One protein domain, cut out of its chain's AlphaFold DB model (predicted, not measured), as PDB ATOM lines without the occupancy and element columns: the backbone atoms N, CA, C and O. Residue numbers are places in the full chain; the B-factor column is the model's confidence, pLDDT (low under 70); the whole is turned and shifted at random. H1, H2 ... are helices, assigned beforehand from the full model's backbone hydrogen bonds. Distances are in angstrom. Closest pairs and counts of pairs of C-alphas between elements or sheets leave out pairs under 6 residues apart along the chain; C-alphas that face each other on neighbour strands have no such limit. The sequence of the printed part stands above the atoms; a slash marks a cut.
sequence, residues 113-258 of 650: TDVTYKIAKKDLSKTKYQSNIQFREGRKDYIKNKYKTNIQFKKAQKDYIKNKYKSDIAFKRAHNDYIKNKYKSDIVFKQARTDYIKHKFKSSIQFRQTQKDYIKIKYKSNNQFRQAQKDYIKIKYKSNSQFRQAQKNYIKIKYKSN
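This is residues 113 to 258 of the 650 residues of an uncharacterized protein of Mytilus coruscus (UniProt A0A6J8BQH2). Eight straight helices of equal length follow one another end to end and turn a sharp corner at each link, winding as a wide, open coil about one long axis. Seen along that axis, the helices make the sides of a triangle with a hollow middle: H1, H4 and H7 share one side, H2, H5 and H8 the next, H3 and H6 the third, and successive turns of the coil stay apart. The printed part has 146 residues, with eight named helices in the order H1 to H8 and no named strand; the class is all helix. It is extended, a rod spanning 84 by 32 by 28 A, with a radius of gyration of the C-alphas of 25.6 A.

Start at H1, residues 115 to 131, and go on to H2, residues 133 to 149; they touch only at the corner, their closest C-alphas those of Tyr 129 and Arg 136, 5.0 A apart, and they are about perpendicular at 76 degrees. Next, H2 and H3, residues 151 to 167, touch only at the corner, closest at the C-alphas of Tyr 147 and Lys 154, 5.1 A, at 78 degrees, about perpendicular. H3 and H4, residues 169 to 185, touch only at the corner at the C-alphas of Tyr 165 and Lys 172, 5.1 A, about perpendicular at 76 degrees. H4 and H5, residues 187 to 203, touch only at the corner at the C-alphas of Tyr 183 and Lys 190, 5.1 A, about perpendicular at 77 degrees. H5 and H6, residues 205 to 221, touch only at the corner at the C-alphas of Phe 201 and Arg 208, 5.0 A. H6 and H7, residues 223 to 239, touch only at the corner at the C-alphas of Tyr 219 and Arg 226, 5.1 A. H7 and H8, residues 241 to 257, touch only at the corner at the C-alphas of Tyr 237 and Arg 244, 5.0 A, and run opposite ways at a steep tilt of 69.6 degrees, only just short of about perpendicular. H1 and H4 are apart, and so are H4 and H7. In each of the eight helices every O i to N i+4 pair is within hydrogen-bond range.

Find C-alpha 115 at (-11.697, 152.682, -17.127), where H1 begins; it runs 24.2 A. H2 is 24.2 A long, H3 24.3 A, H4 24.1 A, H5 24.1 A, H6 24.4 A, H7 24.5 A and H8 24.4 A. Look for C-alpha 185 at (-53.160, 140.693, -30.546), where H4 ends, and C-alpha 257 at (-89.707, 167.343, -17.631), where H8 ends.

The C-alphas farthest apart are those of Asp 114 and Lys 256, 84.6 A. Residues 113 to 124 and 248 to 258 stand free. The printed part has no cut, and the seven links between helices are tight, of one residue each. The mean pLDDT of the printed part is 88.8, and no printed residue is under 70.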
ATOM      1  N   THR A 113     -11.319 152.361 -10.430       80.50
ATOM      2  CA  THR A 113     -10.192 153.228 -10.811       80.50
ATOM      3  C   THR A 113      -9.761 153.087 -12.274       80.50
ATOM      4  O   THR A 113      -9.429 154.090 -12.896       80.50
ATOM      5  N   ASP A 114      -9.823 151.889 -12.866       87.50
ATOM      6  CA  ASP A 114      -9.376 151.634 -14.244       87.50
ATOM      7  C   ASP A 114     -10.563 151.555 -15.225       87.50
ATOM      8  O   ASP A 114     -11.385 150.626 -15.220       87.50
ATOM      9  N   VAL A 115     -10.644 152.553 -16.110       83.00
ATOM     10  CA  VAL A 115     -11.697 152.682 -17.127       83.00
ATOM     11  C   VAL A 115     -11.634 151.550 -18.160       83.00
ATOM     12  O   VAL A 115     -12.684 151.032 -18.554       83.00
ATOM     13  N   THR A 116     -10.437 151.117 -18.563       84.56
ATOM     14  CA  THR A 116     -10.247 150.064 -19.575       84.56
ATOM     15  C   THR A 116     -10.685 148.704 -19.034       84.56
ATOM     16  O   THR A 116     -11.479 148.001 -19.667       84.56
ATOM     17  N   TYR A 117     -10.306 148.388 -17.792       83.44
ATOM     18  CA  TYR A 117     -10.752 147.186 -17.087       83.44
ATOM     19  C   TYR A 117     -12.276 147.173 -16.882       83.44
ATOM     20  O   TYR A 117     -12.936 146.139 -17.051       83.44
ATOM     21  N   LYS A 118     -12.873 148.331 -16.572       85.31
ATOM     22  CA  LYS A 118     -14.327 148.497 -16.433       85.31
ATOM     23  C   LYS A 118     -15.072 148.249 -17.746       85.31
ATOM     24  O   LYS A 118     -16.117 147.586 -17.722       85.31
ATOM     25  N   ILE A 119     -14.563 148.757 -18.871       83.94
ATOM     26  CA  ILE A 119     -15.125 148.528 -20.212       83.94
ATOM     27  C   ILE A 119     -15.014 147.042 -20.574       83.94
ATOM     28  O   ILE A 119     -16.045 146.409 -20.807       83.94
ATOM     29  N   ALA A 120     -13.823 146.446 -20.460       84.19
ATOM     30  CA  ALA A 120     -13.589 145.031 -20.756       84.19
ATOM     31  C   ALA A 120     -14.507 144.098 -19.941       84.19
ATOM     32  O   ALA A 120     -15.101 143.157 -20.470       84.19
ATOM     33  N   LYS A 121     -14.715 144.383 -18.647       86.50
ATOM     34  CA  LYS A 121     -15.655 143.628 -17.800       86.50
ATOM     35  C   LYS A 121     -17.120 143.820 -18.200       86.50
ATOM     36  O   LYS A 121     -17.901 142.866 -18.101       86.50
ATOM     37  N   LYS A 122     -17.525 145.026 -18.619       84.88
ATOM     38  CA  LYS A 122     -18.886 145.276 -19.126       84.88
ATOM     39  C   LYS A 122     -19.126 144.523 -20.426       84.88
ATOM     40  O   LYS A 122     -20.171 143.885 -20.544       84.88
ATOM     41  N   ASP A 123     -18.173 144.551 -21.345       85.94
ATOM     42  CA  ASP A 123     -18.311 143.900 -22.644       85.94
ATOM     43  C   ASP A 123     -18.279 142.383 -22.511       85.94
ATOM     44  O   ASP A 123     -19.194 141.728 -23.000       85.94
ATOM     45  N   LEU A 124     -17.395 141.824 -21.679       85.31
ATOM     46  CA  LEU A 124     -17.442 140.402 -21.327       85.31
ATOM     47  C   LEU A 124     -18.812 140.001 -20.750       85.31
ATOM     48  O   LEU A 124     -19.363 138.954 -21.095       85.31
ATOM     49  N   SER A 125     -19.407 140.839 -19.890       82.75
ATOM     50  CA  SER A 125     -20.753 140.587 -19.367       82.75
ATOM     51  C   SER A 125     -21.847 140.716 -20.433       82.75
ATOM     52  O   SER A 125     -22.848 140.006 -20.313       82.75
ATOM     53  N   LYS A 126     -21.715 141.610 -21.423       86.50
ATOM     54  CA  LYS A 126     -22.658 141.731 -22.550       86.50
ATOM     55  C   LYS A 126     -22.555 140.511 -23.461       86.50
ATOM     56  O   LYS A 126     -23.581 139.884 -23.716       86.50
ATOM     57  N   THR A 127     -21.342 140.118 -23.848       84.44
ATOM     58  CA  THR A 127     -21.074 138.932 -24.670       84.44
ATOM     59  C   THR A 127     -21.621 137.684 -23.988       84.44
ATOM     60  O   THR A 127     -22.393 136.945 -24.589       84.44
ATOM     61  N   LYS A 128     -21.362 137.508 -22.683       85.19
ATOM     62  CA  LYS A 128     -21.904 136.386 -21.898       85.19
ATOM     63  C   LYS A 128     -23.434 136.406 -21.795       85.19
ATOM     64  O   LYS A 128     -24.056 135.350 -21.756       85.19
ATOM     65  N   TYR A 129     -24.057 137.585 -21.747       82.50
ATOM     66  CA  TYR A 129     -25.519 137.714 -21.746       82.50
ATOM     67  C   TYR A 129     -26.142 137.392 -23.113       82.50
ATOM     68  O   TYR A 129     -27.276 136.916 -23.171       82.50
ATOM     69  N   GLN A 130     -25.422 137.641 -24.208       83.81
ATOM     70  CA  GLN A 130     -25.865 137.310 -25.561       83.81
ATOM     71  C   GLN A 130     -25.682 135.818 -25.874       83.81
ATOM     72  O   GLN A 130     -26.628 135.194 -26.351       83.81
ATOM     73  N   SER A 131     -24.516 135.244 -25.550       84.94
ATOM     74  CA  SER A 131     -24.141 133.876 -25.933       84.94
ATOM     75  C   SER A 131     -24.632 132.784 -24.973       84.94
ATOM     76  O   SER A 131     -24.951 131.686 -25.421       84.94
ATOM     77  N   ASN A 132     -24.741 133.053 -23.664       89.00
ATOM     78  CA  ASN A 132     -25.101 132.037 -22.669       89.00
ATOM     79  C   ASN A 132     -26.552 132.189 -22.172       89.00
ATOM     80  O   ASN A 132     -26.894 133.115 -21.429       89.00
ATOM     81  N   ILE A 133     -27.403 131.226 -22.545       84.50
ATOM     82  CA  ILE A 133     -28.835 131.207 -22.209       84.50
ATOM     83  C   ILE A 133     -29.066 131.108 -20.693       84.50
ATOM     84  O   ILE A 133     -29.847 131.896 -20.160       84.50
ATOM     85  N   GLN A 134     -28.362 130.215 -19.990       86.38
ATOM     86  CA  GLN A 134     -28.541 130.013 -18.544       86.38
ATOM     87  C   GLN A 134     -28.145 131.256 -17.739       86.38
ATOM     88  O   GLN A 134     -28.862 131.676 -16.833       86.38
ATOM     89  N   PHE A 135     -27.036 131.906 -18.105       85.19
ATOM     90  CA  PHE A 135     -26.616 133.161 -17.479       85.19
ATOM     91  C   PHE A 135     -27.637 134.284 -17.714       85.19
ATOM     92  O   PHE A 135     -27.944 135.063 -16.805       85.19
ATOM     93  N   ARG A 136     -28.198 134.362 -18.926       87.12
ATOM     94  CA  ARG A 136     -29.229 135.341 -19.282       87.12
ATOM     95  C   ARG A 136     -30.518 135.136 -18.490       87.12
ATOM     96  O   ARG A 136     -31.072 136.114 -17.984       87.12
ATOM     97  N   GLU A 137     -31.002 133.902 -18.391       87.38
ATOM     98  CA  GLU A 137     -32.215 133.560 -17.640       87.38
ATOM     99  C   GLU A 137     -32.023 133.775 -16.139       87.38
ATOM    100  O   GLU A 137     -32.803 134.517 -15.540       87.38
ATOM    101  N   GLY A 138     -30.908 133.305 -15.571       86.19
ATOM    102  CA  GLY A 138     -30.566 133.544 -14.167       86.19
ATOM    103  C   GLY A 138     -30.500 135.035 -13.814       86.19
ATOM    104  O   GLY A 138     -31.037 135.462 -12.790       86.19
ATOM    105  N   ARG A 139     -29.935 135.882 -14.692       85.75
ATOM    106  CA  ARG A 139     -29.973 137.344 -14.490       85.75
ATOM    107  C   ARG A 139     -31.379 137.929 -14.604       85.75
ATOM    108  O   ARG A 139     -31.701 138.842 -13.845       85.75
ATOM    109  N   LYS A 140     -32.211 137.459 -15.544       86.06
ATOM    110  CA  LYS A 140     -33.605 137.923 -15.666       86.06
ATOM    111  C   LYS A 140     -34.390 137.603 -14.400       86.06
ATOM    112  O   LYS A 140     -35.104 138.474 -13.910       86.06
ATOM    113  N   ASP A 141     -34.230 136.404 -13.859       87.56
ATOM    114  CA  ASP A 141     -34.959 135.979 -12.668       87.56
ATOM    115  C   ASP A 141     -34.449 136.666 -11.403       87.56
ATOM    116  O   ASP A 141     -35.262 137.134 -10.608       87.56
ATOM    117  N   TYR A 142     -33.136 136.890 -11.284       88.88
ATOM    118  CA  TYR A 142     -32.579 137.756 -10.242       88.88
ATOM    119  C   TYR A 142     -33.207 139.160 -10.269       88.88
ATOM    120  O   TYR A 142     -33.659 139.655  -9.237       88.88
ATOM    121  N   ILE A 143     -33.292 139.799 -11.444       85.19
ATOM    122  CA  ILE A 143     -33.887 141.140 -11.574       85.19
ATOM    123  C   ILE A 143     -35.388 141.108 -11.255       85.19
ATOM    124  O   ILE A 143     -35.871 141.988 -10.541       85.19
ATOM    125  N   LYS A 144     -36.132 140.102 -11.736       87.38
ATOM    126  CA  LYS A 144     -37.559 139.936 -11.410       87.38
ATOM    127  C   LYS A 144     -37.770 139.777  -9.905       87.38
ATOM    128  O   LYS A 144     -38.661 140.423  -9.360       87.38
ATOM    129  N   ASN A 145     -36.958 138.957  -9.241       87.50
ATOM    130  CA  ASN A 145     -37.042 138.742  -7.799       87.50
ATOM    131  C   ASN A 145     -36.687 140.018  -7.040       87.50
ATOM    132  O   ASN A 145     -37.472 140.446  -6.201       87.50
ATOM    133  N   LYS A 146     -35.608 140.712  -7.420       87.00
ATOM    134  CA  LYS A 146     -35.235 142.003  -6.826       87.00
ATOM    135  C   LYS A 146     -36.331 143.059  -6.985       87.00
ATOM    136  O   LYS A 146     -36.583 143.821  -6.060       87.00
ATOM    137  N   TYR A 147     -37.022 143.091  -8.125       84.38
ATOM    138  CA  TYR A 147     -38.152 143.998  -8.351       84.38
ATOM    139  C   TYR A 147     -39.397 143.643  -7.521       84.38
ATOM    140  O   TYR A 147     -40.211 144.519  -7.220       84.38
ATOM    141  N   LYS A 148     -39.567 142.364  -7.163       85.19
ATOM    142  CA  LYS A 148     -40.644 141.907  -6.276       85.19
ATOM    143  C   LYS A 148     -40.343 142.221  -4.810       85.19
ATOM    144  O   LYS A 148     -41.232 142.729  -4.137       85.19
ATOM    145  N   THR A 149     -39.125 141.942  -4.345       86.88
ATOM    146  CA  THR A 149     -38.765 141.978  -2.917       86.88
ATOM    147  C   THR A 149     -38.227 143.329  -2.446       86.88
ATOM    148  O   THR A 149     -38.516 143.735  -1.328       86.88
ATOM    149  N   ASN A 150     -37.483 144.068  -3.278       91.06
ATOM    150  CA  ASN A 150     -36.869 145.333  -2.874       91.06
ATOM    151  C   ASN A 150     -37.713 146.544  -3.320       91.06
ATOM    152  O   ASN A 150     -37.781 146.897  -4.502       91.06
ATOM    153  N   ILE A 151     -38.335 147.213  -2.343       86.44
ATOM    154  CA  ILE A 151     -39.233 148.357  -2.558       86.44
ATOM    155  C   ILE A 151     -38.489 149.569  -3.139       86.44
ATOM    156  O   ILE A 151     -39.001 150.206  -4.065       86.44
ATOM    157  N   GLN A 152     -37.282 149.873  -2.650       88.94
ATOM    158  CA  GLN A 152     -36.483 151.010  -3.124       88.94
ATOM    159  C   GLN A 152     -36.079 150.829  -4.591       88.94
ATOM    160  O   GLN A 152     -36.293 151.721  -5.412       88.94
ATOM    161  N   PHE A 153     -35.596 149.637  -4.953       86.00
ATOM    162  CA  PHE A 153     -35.252 149.283  -6.330       86.00
ATOM    163  C   PHE A 153     -36.471 149.374  -7.260       86.00
ATOM    164  O   PHE A 153     -36.391 149.944  -8.349       86.00
ATOM    165  N   LYS A 154     -37.631 148.880  -6.811       88.81
ATOM    166  CA  LYS A 154     -38.897 148.973  -7.550       88.81
ATOM    167  C   LYS A 154     -39.332 150.423  -7.775       88.81
ATOM    168  O   LYS A 154     -39.777 150.753  -8.874       88.81
ATOM    169  N   LYS A 155     -39.226 151.283  -6.755       89.00
ATOM    170  CA  LYS A 155     -39.566 152.712  -6.848       89.00
ATOM    171  C   LYS A 155     -38.627 153.429  -7.821       89.00
ATOM    172  O   LYS A 155     -39.110 153.988  -8.802       89.00
ATOM    173  N   ALA A 156     -37.313 153.284  -7.637       87.44
ATOM    174  CA  ALA A 156     -36.298 153.873  -8.510       87.44
ATOM    175  C   ALA A 156     -36.477 153.452  -9.979       87.44
ATOM    176  O   ALA A 156     -36.452 154.285 -10.882       87.44
ATOM    177  N   GLN A 157     -36.749 152.169 -10.233       86.75
ATOM    178  CA  GLN A 157     -36.973 151.683 -11.591       86.75
ATOM    179  C   GLN A 157     -38.289 152.204 -12.199       86.75
ATOM    180  O   GLN A 157     -38.324 152.524 -13.387       86.75
ATOM    181  N   LYS A 158     -39.369 152.340 -11.412       86.94
ATOM    182  CA  LYS A 158     -40.612 152.978 -11.884       86.94
ATOM    183  C   LYS A 158     -40.394 154.439 -12.247       86.94
ATOM    184  O   LYS A 158     -40.912 154.879 -13.270       86.94
ATOM    185  N   ASP A 159     -39.661 155.178 -11.425       88.25
ATOM    186  CA  ASP A 159     -39.436 156.604 -11.643       88.25
ATOM    187  C   ASP A 159     -38.492 156.843 -12.827       88.25
ATOM    188  O   ASP A 159     -38.802 157.674 -13.677       88.25
ATOM    189  N   TYR A 160     -37.460 156.008 -13.001       89.56
ATOM    190  CA  TYR A 160     -36.653 155.978 -14.226       89.56
ATOM    191  C   TYR A 160     -37.519 155.787 -15.481       89.56
ATOM    192  O   TYR A 160     -37.410 156.560 -16.432       89.56
ATOM    193  N   ILE A 161     -38.424 154.798 -15.486       85.19
ATOM    194  CA  ILE A 161     -39.303 154.539 -16.639       85.19
ATOM    195  C   ILE A 161     -40.270 155.706 -16.874       85.19
ATOM    196  O   ILE A 161     -40.480 156.090 -18.023       85.19
ATOM    197  N   LYS A 162     -40.857 156.286 -15.818       88.25
ATOM    198  CA  LYS A 162     -41.744 157.456 -15.944       88.25
ATOM    199  C   LYS A 162     -41.007 158.653 -16.535       88.25
ATOM    200  O   LYS A 162     -41.549 159.296 -17.430       88.25
ATOM    201  N   ASN A 163     -39.803 158.941 -16.047       88.06
ATOM    202  CA  ASN A 163     -39.000 160.064 -16.519       88.06
ATOM    203  C   ASN A 163     -38.586 159.844 -17.971       88.06
ATOM    204  O   ASN A 163     -38.848 160.709 -18.798       88.06
ATOM    205  N   LYS A 164     -38.106 158.643 -18.314       87.44
ATOM    206  CA  LYS A 164     -37.801 158.277 -19.700       87.44
ATOM    207  C   LYS A 164     -39.023 158.388 -20.616       87.44
ATOM    208  O   LYS A 164     -38.915 158.886 -21.722       87.44
ATOM    209  N   TYR A 165     -40.208 157.990 -20.158       84.00
ATOM    210  CA  TYR A 165     -41.442 158.137 -20.940       84.00
ATOM    211  C   TYR A 165     -41.860 159.603 -21.156       84.00
ATOM    212  O   TYR A 165     -42.556 159.904 -22.128       84.00
ATOM    213  N   LYS A 166     -41.466 160.515 -20.258       85.75
ATOM    214  CA  LYS A 166     -41.710 161.956 -20.399       85.75
ATOM    215  C   LYS A 166     -40.693 162.626 -21.325       85.75
ATOM    216  O   LYS A 166     -41.116 163.418 -22.159       85.75
ATOM    217  N   SER A 167     -39.403 162.319 -21.175       86.06
ATOM    218  CA  SER A 167     -38.314 163.007 -21.880       86.06
ATOM    219  C   SER A 167     -37.956 162.398 -23.240       86.06
ATOM    220  O   SER A 167     -37.650 163.135 -24.170       86.06
ATOM    221  N   ASP A 168     -38.020 161.073 -23.393       91.50
ATOM    222  CA  ASP A 168     -37.599 160.367 -24.608       91.50
ATOM    223  C   ASP A 168     -38.805 160.055 -25.515       91.50
ATOM    224  O   ASP A 168     -39.619 159.155 -25.265       91.50
ATOM    225  N   ILE A 169     -38.915 160.818 -26.607       87.12
ATOM    226  CA  ILE A 169     -39.996 160.698 -27.595       87.12
ATOM    227  C   ILE A 169     -39.951 159.341 -28.312       87.12
ATOM    228  O   ILE A 169     -41.011 158.755 -28.566       87.12
ATOM    229  N   ALA A 170     -38.760 158.818 -28.624       88.94
ATOM    230  CA  ALA A 170     -38.606 157.544 -29.320       88.94
ATOM    231  C   ALA A 170     -39.068 156.386 -28.427       88.94
ATOM    232  O   ALA A 170     -39.876 155.553 -28.849       88.94
ATOM    233  N   PHE A 171     -38.662 156.397 -27.154       88.94
ATOM    234  CA  PHE A 171     -39.139 155.439 -26.158       88.94
ATOM    235  C   PHE A 171     -40.660 155.520 -25.963       88.94
ATOM    236  O   PHE A 171     -41.335 154.488 -25.932       88.94
ATOM    237  N   LYS A 172     -41.230 156.730 -25.889       89.75
ATOM    238  CA  LYS A 172     -42.682 156.936 -25.769       89.75
ATOM    239  C   LYS A 172     -43.453 156.371 -26.964       89.75
ATOM    240  O   LYS A 172     -44.475 155.708 -26.764       89.75
ATOM    241  N   ARG A 173     -42.987 156.612 -28.196       88.12
ATOM    242  CA  ARG A 173     -43.601 156.071 -29.425       88.12
ATOM    243  C   ARG A 173     -43.539 154.545 -29.443       88.12
ATOM    244  O   ARG A 173     -44.592 153.912 -29.498       88.12
ATOM    245  N   ALA A 174     -42.350 153.967 -29.262       87.88
ATOM    246  CA  ALA A 174     -42.156 152.517 -29.236       87.88
ATOM    247  C   ALA A 174     -43.006 151.834 -28.151       87.88
ATOM    248  O   ALA A 174     -43.638 150.805 -28.396       87.88
ATOM    249  N   HIS A 175     -43.092 152.436 -26.960       86.69
ATOM    250  CA  HIS A 175     -43.949 151.935 -25.889       86.69
ATOM    251  C   HIS A 175     -45.438 151.994 -26.263       86.69
ATOM    252  O   HIS A 175     -46.170 151.030 -26.038       86.69
ATOM    253  N   ASN A 176     -45.906 153.095 -26.855       87.69
ATOM    254  CA  ASN A 176     -47.301 153.225 -27.277       87.69
ATOM    255  C   ASN A 176     -47.671 152.214 -28.359       87.69
ATOM    256  O   ASN A 176     -48.759 151.642 -28.304       87.69
ATOM    257  N   ASP A 177     -46.779 151.968 -29.310       89.56
ATOM    258  CA  ASP A 177     -47.022 151.010 -30.381       89.56
ATOM    259  C   ASP A 177     -46.982 149.571 -29.869       89.56
ATOM    260  O   ASP A 177     -47.872 148.788 -30.208       89.56
ATOM    261  N   TYR A 178     -46.078 149.246 -28.936       90.00
ATOM    262  CA  TYR A 178     -46.122 147.979 -28.202       90.00
ATOM    263  C   TYR A 178     -47.478 147.769 -27.513       90.00
ATOM    264  O   TYR A 178     -48.094 146.713 -27.666       90.00
ATOM    265  N   ILE A 179     -47.991 148.775 -26.793       86.25
ATOM    266  CA  ILE A 179     -49.284 148.672 -26.105       86.25
ATOM    267  C   ILE A 179     -50.443 148.555 -27.102       86.25
ATOM    268  O   ILE A 179     -51.323 147.720 -26.890       86.25
ATOM    269  N   LYS A 180     -50.456 149.334 -28.193       88.69
ATOM    270  CA  LYS A 180     -51.478 149.222 -29.251       88.69
ATOM    271  C   LYS A 180     -51.481 147.827 -29.871       88.69
ATOM    272  O   LYS A 180     -52.552 147.247 -30.032       88.69
ATOM    273  N   ASN A 181     -50.306 147.292 -30.194       89.06
ATOM    274  CA  ASN A 181     -50.163 145.970 -30.794       89.06
ATOM    275  C   ASN A 181     -50.610 144.886 -29.820       89.06
ATOM    276  O   ASN A 181     -51.453 144.071 -30.181       89.06
ATOM    277  N   LYS A 182     -50.182 144.958 -28.554       88.56
ATOM    278  CA  LYS A 182     -50.642 144.039 -27.509       88.56
ATOM    279  C   LYS A 182     -52.157 144.096 -27.316       88.56
ATOM    280  O   LYS A 182     -52.794 143.064 -27.173       88.56
ATOM    281  N   TYR A 183     -52.761 145.282 -27.369       84.56
ATOM    282  CA  TYR A 183     -54.216 145.436 -27.265       84.56
ATOM    283  C   TYR A 183     -54.979 144.850 -28.467       84.56
ATOM    284  O   TYR A 183     -56.151 144.495 -28.336       84.56
ATOM    285  N   LYS A 184     -54.336 144.760 -29.640       86.44
ATOM    286  CA  LYS A 184     -54.892 144.119 -30.841       86.44
ATOM    287  C   LYS A 184     -54.715 142.598 -30.820       86.44
ATOM    288  O   LYS A 184     -55.655 141.900 -31.180       86.44
ATOM    289  N   SER A 185     -53.541 142.105 -30.421       87.19
ATOM    290  CA  SER A 185     -53.160 140.693 -30.546       87.19
ATOM    291  C   SER A 185     -53.488 139.836 -29.318       87.19
ATOM    292  O   SER A 185     -53.783 138.657 -29.468       87.19
ATOM    293  N   ASP A 186     -53.431 140.398 -28.108       91.56
ATOM    294  CA  ASP A 186     -53.596 139.664 -26.847       91.56
ATOM    295  C   ASP A 186     -54.992 139.917 -26.250       91.56
ATOM    296  O   ASP A 186     -55.296 140.982 -25.697       91.56
ATOM    297  N   ILE A 187     -55.858 138.907 -26.373       85.69
ATOM    298  CA  ILE A 187     -57.250 138.950 -25.909       85.69
ATOM    299  C   ILE A 187     -57.323 139.097 -24.382       85.69
ATOM    300  O   ILE A 187     -58.156 139.863 -23.890       85.69
ATOM    301  N   VAL A 188     -56.437 138.427 -23.638       91.06
ATOM    302  CA  VAL A 188     -56.425 138.451 -22.167       91.06
ATOM    303  C   VAL A 188     -56.041 139.843 -21.677       91.06
ATOM    304  O   VAL A 188     -56.721 140.427 -20.831       91.06
ATOM    305  N   PHE A 189     -55.003 140.439 -22.272       89.75
ATOM    306  CA  PHE A 189     -54.604 141.812 -21.968       89.75
ATOM    307  C   PHE A 189     -55.714 142.824 -22.293       89.75
ATOM    308  O   PHE A 189     -55.987 143.731 -21.498       89.75
ATOM    309  N   LYS A 190     -56.388 142.662 -23.438       89.88
ATOM    310  CA  LYS A 190     -57.512 143.514 -23.843       89.88
ATOM    311  C   LYS A 190     -58.676 143.432 -22.856       89.88
ATOM    312  O   LYS A 190     -59.210 144.478 -22.474       89.88
ATOM    313  N   GLN A 191     -59.066 142.228 -22.437       89.31
ATOM    314  CA  GLN A 191     -60.137 142.015 -21.457       89.31
ATOM    315  C   GLN A 191     -59.782 142.640 -20.106       89.31
ATOM    316  O   GLN A 191     -60.484 143.550 -19.668       89.31
ATOM    317  N   ALA A 192     -58.627 142.289 -19.529       89.88
ATOM    318  CA  ALA A 192     -58.179 142.822 -18.240       89.88
ATOM    319  C   ALA A 192     -58.133 144.360 -18.226       89.88
ATOM    320  O   ALA A 192     -58.560 145.016 -17.274       89.88
ATOM    321  N   ARG A 193     -57.659 144.968 -19.320       88.25
ATOM    322  CA  ARG A 193     -57.616 146.428 -19.450       88.25
ATOM    323  C   ARG A 193     -59.006 147.044 -19.605       88.25
ATOM    324  O   ARG A 193     -59.248 148.121 -19.063       88.25
ATOM    325  N   THR A 194     -59.907 146.386 -20.330       86.06
ATOM    326  CA  THR A 194     -61.302 146.820 -20.477       86.06
ATOM    327  C   THR A 194     -62.021 146.795 -19.132       86.06
ATOM    328  O   THR A 194     -62.703 147.759 -18.783       86.06
ATOM    329  N   ASP A 195     -61.826 145.739 -18.350       89.75
ATOM    330  CA  ASP A 195     -62.484 145.579 -17.057       89.75
ATOM    331  C   ASP A 195     -61.915 146.530 -16.007       89.75
ATOM    332  O   ASP A 195     -62.689 147.153 -15.281       89.75
ATOM    333  N   TYR A 196     -60.604 146.792 -16.027       91.38
ATOM    334  CA  TYR A 196     -60.011 147.875 -15.240       91.38
ATOM    335  C   TYR A 196     -60.664 149.233 -15.540       91.38
ATOM    336  O   TYR A 196     -61.016 149.968 -14.617       91.38
ATOM    337  N   ILE A 197     -60.851 149.581 -16.821       87.25
ATOM    338  CA  ILE A 197     -61.470 150.859 -17.207       87.25
ATOM    339  C   ILE A 197     -62.932 150.908 -16.754       87.25
ATOM    340  O   ILE A 197     -63.345 151.913 -16.179       87.25
ATOM    341  N   LYS A 198     -63.707 149.834 -16.963       89.62
ATOM    342  CA  LYS A 198     -65.099 149.746 -16.488       89.62
ATOM    343  C   LYS A 198     -65.179 149.907 -14.971       89.62
ATOM    344  O   LYS A 198     -66.009 150.675 -14.494       89.62
ATOM    345  N   HIS A 199     -64.317 149.212 -14.231       90.56
ATOM    346  CA  HIS A 199     -64.257 149.289 -12.777       90.56
ATOM    347  C   HIS A 199     -63.921 150.711 -12.325       90.56
ATOM    348  O   HIS A 199     -64.676 151.302 -11.564       90.56
ATOM    349  N   LYS A 200     -62.864 151.318 -12.881       89.00
ATOM    350  CA  LYS A 200     -62.458 152.690 -12.544       89.00
ATOM    351  C   LYS A 200     -63.520 153.731 -12.898       89.00
ATOM    352  O   LYS A 200     -63.684 154.704 -12.173       89.00
ATOM    353  N   PHE A 201     -64.257 153.532 -13.990       88.12
ATOM    354  CA  PHE A 201     -65.364 154.409 -14.378       88.12
ATOM    355  C   PHE A 201     -66.563 154.306 -13.424       88.12
ATOM    356  O   PHE A 201     -67.304 155.277 -13.269       88.12
ATOM    357  N   LYS A 202     -66.757 153.148 -12.783       87.62
ATOM    358  CA  LYS A 202     -67.768 152.959 -11.737       87.62
ATOM    359  C   LYS A 202     -67.307 153.524 -10.392       87.62
ATOM    360  O   LYS A 202     -68.068 154.262  -9.780       87.62
ATOM    361  N   SER A 203     -66.081 153.211  -9.968       88.88
ATOM    362  CA  SER A 203     -65.587 153.525  -8.623       88.88
ATOM    363  C   SER A 203     -65.076 154.958  -8.454       88.88
ATOM    364  O   SER A 203     -65.226 155.529  -7.381       88.88
ATOM    365  N   SER A 204     -64.487 155.572  -9.488       93.19
ATOM    366  CA  SER A 204     -63.891 156.911  -9.388       93.19
ATOM    367  C   SER A 204     -64.733 157.970 -10.095       93.19
ATOM    368  O   SER A 204     -64.823 158.016 -11.327       93.19
ATOM    369  N   ILE A 205     -65.301 158.886  -9.305       88.38
ATOM    370  CA  ILE A 205     -66.099 160.017  -9.799       88.38
ATOM    371  C   ILE A 205     -65.245 160.960 -10.659       88.38
ATOM    372  O   ILE A 205     -65.658 161.307 -11.767       88.38
ATOM    373  N   GLN A 206     -64.037 161.313 -10.204       92.62
ATOM    374  CA  GLN A 206     -63.116 162.181 -10.949       92.62
ATOM    375  C   GLN A 206     -62.735 161.582 -12.311       92.62
ATOM    376  O   GLN A 206     -62.793 162.258 -13.341       92.62
ATOM    377  N   PHE A 207     -62.409 160.286 -12.357       88.62
ATOM    378  CA  PHE A 207     -62.106 159.610 -13.620       88.62
ATOM    379  C   PHE A 207     -63.320 159.599 -14.561       88.62
ATOM    380  O   PHE A 207     -63.197 159.869 -15.752       88.62
ATOM    381  N   ARG A 208     -64.518 159.339 -14.035       89.75
ATOM    382  CA  ARG A 208     -65.754 159.369 -14.822       89.75
ATOM    383  C   ARG A 208     -66.024 160.748 -15.425       89.75
ATOM    384  O   ARG A 208     -66.422 160.827 -16.588       89.75
ATOM    385  N   GLN A 209     -65.818 161.813 -14.656       89.94
ATOM    386  CA  GLN A 209     -66.070 163.178 -15.108       89.94
ATOM    387  C   GLN A 209     -65.068 163.608 -16.187       89.94
ATOM    388  O   GLN A 209     -65.480 163.983 -17.282       89.94
ATOM    389  N   THR A 210     -63.769 163.406 -15.946       91.12
ATOM    390  CA  THR A 210     -62.710 163.704 -16.930       91.12
ATOM    391  C   THR A 210     -62.922 162.972 -18.258       91.12
ATOM    392  O   THR A 210     -62.770 163.562 -19.326       91.12
ATOM    393  N   GLN A 211     -63.353 161.706 -18.224       89.44
ATOM    394  CA  GLN A 211     -63.686 160.956 -19.440       89.44
ATOM    395  C   GLN A 211     -64.927 161.506 -20.158       89.44
ATOM    396  O   GLN A 211     -64.927 161.612 -21.386       89.44
ATOM    397  N   LYS A 212     -65.988 161.875 -19.424       88.31
ATOM    398  CA  LYS A 212     -67.181 162.502 -20.020       88.31
ATOM    399  C   LYS A 212     -66.829 163.820 -20.704       88.31
ATOM    400  O   LYS A 212     -67.283 164.052 -21.823       88.31
ATOM    401  N   ASP A 213     -66.022 164.652 -20.061       91.12
ATOM    402  CA  ASP A 213     -65.663 165.966 -20.589       91.12
ATOM    403  C   ASP A 213     -64.719 165.854 -21.788       91.12
ATOM    404  O   ASP A 213     -64.966 166.500 -22.806       91.12
ATOM    405  N   TYR A 214     -63.762 164.918 -21.763       91.19
ATOM    406  CA  TYR A 214     -62.971 164.567 -22.947       91.19
ATOM    407  C   TYR A 214     -63.859 164.193 -24.146       91.19
ATOM    408  O   TYR A 214     -63.663 164.700 -25.251       91.19
ATOM    409  N   ILE A 215     -64.872 163.339 -23.941       88.62
ATOM    410  CA  ILE A 215     -65.789 162.932 -25.018       88.62
ATOM    411  C   ILE A 215     -66.622 164.120 -25.514       88.62
ATOM    412  O   ILE A 215     -66.790 164.263 -26.724       88.62
ATOM    413  N   LYS A 216     -67.126 164.980 -24.617       91.06
ATOM    414  CA  LYS A 216     -67.878 166.190 -25.000       91.06
ATOM    415  C   LYS A 216     -67.025 167.134 -25.846       91.06
ATOM    416  O   LYS A 216     -67.492 167.579 -26.892       91.06
ATOM    417  N   ILE A 217     -65.792 167.412 -25.417       92.19
ATOM    418  CA  ILE A 217     -64.853 168.276 -26.145       92.19
ATOM    419  C   ILE A 217     -64.569 167.670 -27.517       92.19
ATOM    420  O   ILE A 217     -64.774 168.334 -28.530       92.19
ATOM    421  N   LYS A 218     -64.224 166.378 -27.573       91.44
ATOM    422  CA  LYS A 218     -63.956 165.671 -28.833       91.44
ATOM    423  C   LYS A 218     -65.160 165.654 -29.776       91.44
ATOM    424  O   LYS A 218     -64.986 165.746 -30.985       91.44
ATOM    425  N   TYR A 219     -66.379 165.544 -29.247       88.69
ATOM    426  CA  TYR A 219     -67.605 165.591 -30.048       88.69
ATOM    427  C   TYR A 219     -67.872 166.984 -30.634       88.69
ATOM    428  O   TYR A 219     -68.434 167.086 -31.724       88.69
ATOM    429  N   LYS A 220     -67.478 168.051 -29.929       90.81
ATOM    430  CA  LYS A 220     -67.585 169.430 -30.424       90.81
ATOM    431  C   LYS A 220     -66.507 169.746 -31.465       90.81
ATOM    432  O   LYS A 220     -66.852 170.284 -32.510       90.81
ATOM    433  N   SER A 221     -65.250 169.384 -31.199       92.12
ATOM    434  CA  SER A 221     -64.098 169.781 -32.021       92.12
ATOM    435  C   SER A 221     -63.834 168.878 -33.230       92.12
ATOM    436  O   SER A 221     -63.374 169.363 -34.257       92.12
ATOM    437  N   ASN A 222     -64.120 167.572 -33.152       94.00
ATOM    438  CA  ASN A 222     -63.785 166.624 -34.217       94.00
ATOM    439  C   ASN A 222     -65.028 166.178 -35.011       94.00
ATOM    440  O   ASN A 222     -65.833 165.358 -34.554       94.00
ATOM    441  N   ASN A 223     -65.139 166.674 -36.247       91.75
ATOM    442  CA  ASN A 223     -66.248 166.373 -37.156       91.75
ATOM    443  C   ASN A 223     -66.363 164.882 -37.517       91.75
ATOM    444  O   ASN A 223     -67.474 164.344 -37.510       91.75
ATOM    445  N   GLN A 224     -65.245 164.200 -37.784       93.94
ATOM    446  CA  GLN A 224     -65.242 162.773 -38.133       93.94
ATOM    447  C   GLN A 224     -65.758 161.919 -36.971       93.94
ATOM    448  O   GLN A 224     -66.631 161.068 -37.148       93.94
ATOM    449  N   PHE A 225     -65.281 162.191 -35.755       90.50
ATOM    450  CA  PHE A 225     -65.746 161.507 -34.551       90.50
ATOM    451  C   PHE A 225     -67.241 161.749 -34.308       90.50
ATOM    452  O   PHE A 225     -67.984 160.811 -34.012       90.50
ATOM    453  N   ARG A 226     -67.702 162.994 -34.477       92.56
ATOM    454  CA  ARG A 226     -69.114 163.367 -34.342       92.56
ATOM    455  C   ARG A 226     -70.008 162.598 -35.313       92.56
ATOM    456  O   ARG A 226     -71.063 162.105 -34.908       92.56
ATOM    457  N   GLN A 227     -69.595 162.485 -36.574       92.31
ATOM    458  CA  GLN A 227     -70.354 161.766 -37.593       92.31
ATOM    459  C   GLN A 227     -70.384 160.257 -37.317       92.31
ATOM    460  O   GLN A 227     -71.468 159.677 -37.250       92.31
ATOM    461  N   ALA A 228     -69.232 159.650 -37.016       92.44
ATOM    462  CA  ALA A 228     -69.143 158.233 -36.657       92.44
ATOM    463  C   ALA A 228     -70.036 157.880 -35.453       92.44
ATOM    464  O   ALA A 228     -70.718 156.854 -35.449       92.44
ATOM    465  N   GLN A 229     -70.102 158.759 -34.446       91.19
ATOM    466  CA  GLN A 229     -71.005 158.590 -33.304       91.19
ATOM    467  C   GLN A 229     -72.486 158.671 -33.700       91.19
ATOM    468  O   GLN A 229     -73.287 157.853 -33.241       91.19
ATOM    469  N   LYS A 230     -72.878 159.618 -34.566       91.38
ATOM    470  CA  LYS A 230     -74.261 159.702 -35.072       91.38
ATOM    471  C   LYS A 230     -74.656 158.425 -35.812       91.38
ATOM    472  O   LYS A 230     -75.754 157.913 -35.594       91.38
ATOM    473  N   ASP A 231     -73.773 157.903 -36.653       93.00
ATOM    474  CA  ASP A 231     -74.064 156.717 -37.455       93.00
ATOM    475  C   ASP A 231     -74.100 155.444 -36.606       93.00
ATOM    476  O   ASP A 231     -75.034 154.651 -36.744       93.00
ATOM    477  N   TYR A 232     -73.208 155.315 -35.618       92.88
ATOM    478  CA  TYR A 232     -73.291 154.260 -34.605       92.88
ATOM    479  C   TYR A 232     -74.653 154.253 -33.892       92.88
ATOM    480  O   TYR A 232     -75.295 153.206 -33.789       92.88
ATOM    481  N   ILE A 233     -75.139 155.418 -33.442       91.12
ATOM    482  CA  ILE A 233     -76.439 155.525 -32.761       91.12
ATOM    483  C   ILE A 233     -77.588 155.147 -33.706       91.12
ATOM    484  O   ILE A 233     -78.488 154.415 -33.292       91.12
ATOM    485  N   LYS A 234     -77.560 155.588 -34.972       92.69
ATOM    486  CA  LYS A 234     -78.578 155.217 -35.976       92.69
ATOM    487  C   LYS A 234     -78.620 153.708 -36.205       92.69
ATOM    488  O   LYS A 234     -79.708 153.129 -36.219       92.69
ATOM    489  N   ILE A 235     -77.458 153.074 -36.375       92.81
ATOM    490  CA  ILE A 235     -77.349 151.624 -36.573       92.81
ATOM    491  C   ILE A 235     -77.900 150.903 -35.345       92.81
ATOM    492  O   ILE A 235     -78.789 150.065 -35.479       92.81
ATOM    493  N   LYS A 236     -77.463 151.299 -34.144       92.69
ATOM    494  CA  LYS A 236     -77.917 150.704 -32.882       92.69
ATOM    495  C   LYS A 236     -79.424 150.851 -32.664       92.69
ATOM    496  O   LYS A 236     -80.060 149.924 -32.177       92.69
ATOM    497  N   TYR A 237     -80.018 151.983 -33.044       90.69
ATOM    498  CA  TYR A 237     -81.465 152.211 -32.942       90.69
ATOM    499  C   TYR A 237     -82.279 151.324 -33.899       90.69
ATOM    500  O   TYR A 237     -83.392 150.897 -33.574       90.69
ATOM    501  N   LYS A 238     -81.731 151.025 -35.084       90.19
ATOM    502  CA  LYS A 238     -82.356 150.105 -36.043       90.19
ATOM    503  C   LYS A 238     -82.247 148.653 -35.574       90.19
ATOM    504  O   LYS A 238     -83.262 147.960 -35.548       90.19
ATOM    505  N   SER A 239     -81.052 148.220 -35.173       92.06
ATOM    506  CA  SER A 239     -80.758 146.814 -34.879       92.06
ATOM    507  C   SER A 239     -81.197 146.350 -33.488       92.06
ATOM    508  O   SER A 239     -81.633 145.213 -33.346       92.06
ATOM    509  N   ASN A 240     -81.126 147.201 -32.460       92.88
ATOM    510  CA  ASN A 240     -81.387 146.802 -31.075       92.88
ATOM    511  C   ASN A 240     -82.744 147.336 -30.571       92.88
ATOM    512  O   ASN A 240     -82.935 148.542 -30.387       92.88
ATOM    513  N   SER A 241     -83.690 146.423 -30.320       90.31
ATOM    514  CA  SER A 241     -85.051 146.739 -29.860       90.31
ATOM    515  C   SER A 241     -85.086 147.360 -28.459       90.31
ATOM    516  O   SER A 241     -85.795 148.348 -28.260       90.31
ATOM    517  N   GLN A 242     -84.294 146.842 -27.515       93.75
ATOM    518  CA  GLN A 242     -84.214 147.348 -26.141       93.75
ATOM    519  C   GLN A 242     -83.678 148.781 -26.109       93.75
ATOM    520  O   GLN A 242     -84.285 149.665 -25.507       93.75
ATOM    521  N   PHE A 243     -82.584 149.044 -26.829       90.94
ATOM    522  CA  PHE A 243     -82.016 150.386 -26.947       90.94
ATOM    523  C   PHE A 243     -83.011 151.370 -27.573       90.94
ATOM    524  O   PHE A 243     -83.165 152.493 -27.090       90.94
ATOM    525  N   ARG A 244     -83.726 150.943 -28.620       93.81
ATOM    526  CA  ARG A 244     -84.773 151.744 -29.262       93.81
ATOM    527  C   ARG A 244     -85.897 152.104 -28.289       93.81
ATOM    528  O   ARG A 244     -86.335 153.254 -28.281       93.81
ATOM    529  N   GLN A 245     -86.356 151.152 -27.480       91.69
ATOM    530  CA  GLN A 245     -87.424 151.383 -26.508       91.69
ATOM    531  C   GLN A 245     -86.965 152.313 -25.376       91.69
ATOM    532  O   GLN A 245     -87.648 153.293 -25.079       91.69
ATOM    533  N   ALA A 246     -85.771 152.081 -24.824       92.25
ATOM    534  CA  ALA A 246     -85.174 152.940 -23.804       92.25
ATOM    535  C   ALA A 246     -85.015 154.389 -24.298       92.25
ATOM    536  O   ALA A 246     -85.374 155.329 -23.594       92.25
ATOM    537  N   GLN A 247     -84.564 154.579 -25.543       91.75
ATOM    538  CA  GLN A 247     -84.471 155.908 -26.154       91.75
ATOM    539  C   GLN A 247     -85.836 156.583 -26.334       91.75
ATOM    540  O   GLN A 247     -85.975 157.767 -26.038       91.75
ATOM    541  N   LYS A 248     -86.868 155.849 -26.773       91.56
ATOM    542  CA  LYS A 248     -88.234 156.397 -26.851       91.56
ATOM    543  C   LYS A 248     -88.727 156.864 -25.480       91.56
ATOM    544  O   LYS A 248     -89.296 157.948 -25.385       91.56
ATOM    545  N   ASN A 249     -88.490 156.073 -24.437       92.62
ATOM    546  CA  ASN A 249     -88.900 156.412 -23.075       92.62
ATOM    547  C   ASN A 249     -88.140 157.631 -22.544       92.62
ATOM    548  O   ASN A 249     -88.766 158.549 -22.024       92.62
ATOM    549  N   TYR A 250     -86.824 157.695 -22.765       92.44
ATOM    550  CA  TYR A 250     -86.016 158.862 -22.413       92.44
ATOM    551  C   TYR A 250     -86.542 160.147 -23.068       92.44
ATOM    552  O   TYR A 250     -86.729 161.149 -22.385       92.44
ATOM    553  N   ILE A 251     -86.837 160.118 -24.376       90.81
ATOM    554  CA  ILE A 251     -87.371 161.287 -25.093       90.81
ATOM    555  C   ILE A 251     -88.741 161.692 -24.537       90.81
ATOM    556  O   ILE A 251     -88.982 162.883 -24.351       90.81
ATOM    557  N   LYS A 252     -89.620 160.728 -24.231       91.62
ATOM    558  CA  LYS A 252     -90.927 161.001 -23.609       91.62
ATOM    559  C   LYS A 252     -90.782 161.675 -22.246       91.62
ATOM    560  O   LYS A 252     -91.450 162.673 -22.004       91.62
ATOM    561  N   ILE A 253     -89.911 161.153 -21.381       92.50
ATOM    562  CA  ILE A 253     -89.647 161.735 -20.059       92.50
ATOM    563  C   ILE A 253     -89.089 163.149 -20.225       92.50
ATOM    564  O   ILE A 253     -89.633 164.085 -19.653       92.50
ATOM    565  N   LYS A 254     -88.081 163.329 -21.086       91.75
ATOM    566  CA  LYS A 254     -87.461 164.635 -21.340       91.75
ATOM    567  C   LYS A 254     -88.447 165.669 -21.890       91.75
ATOM    568  O   LYS A 254     -88.360 166.836 -21.537       91.75
ATOM    569  N   TYR A 255     -89.376 165.253 -22.747       89.69
ATOM    570  CA  TYR A 255     -90.422 166.126 -23.288       89.69
ATOM    571  C   TYR A 255     -91.421 166.595 -22.219       89.69
ATOM    572  O   TYR A 255     -91.994 167.675 -22.350       89.69
ATOM    573  N   LYS A 256     -91.633 165.794 -21.167       90.44
ATOM    574  CA  LYS A 256     -92.474 166.164 -20.022       90.44
ATOM    575  C   LYS A 256     -91.725 167.022 -19.001       90.44
ATOM    576  O   LYS A 256     -92.305 167.964 -18.488       90.44
ATOM    577  N   SER A 257     -90.461 166.705 -18.717       91.88
ATOM    578  CA  SER A 257     -89.707 167.343 -17.631       91.88
ATOM    579  C   SER A 257     -88.944 168.609 -18.025       91.88
ATOM    580  O   SER A 257     -88.629 169.412 -17.156       91.88
ATOM    581  N   ASN A 258     -88.611 168.806 -19.305       93.94
ATOM    582  CA  ASN A 258     -87.806 169.944 -19.753       93.94
ATOM    583  C   ASN A 258     -88.599 170.846 -20.713       93.94
ATOM    584  O   ASN A 258     -88.813 170.492 -21.876       93.94
TER     585      ASN A 258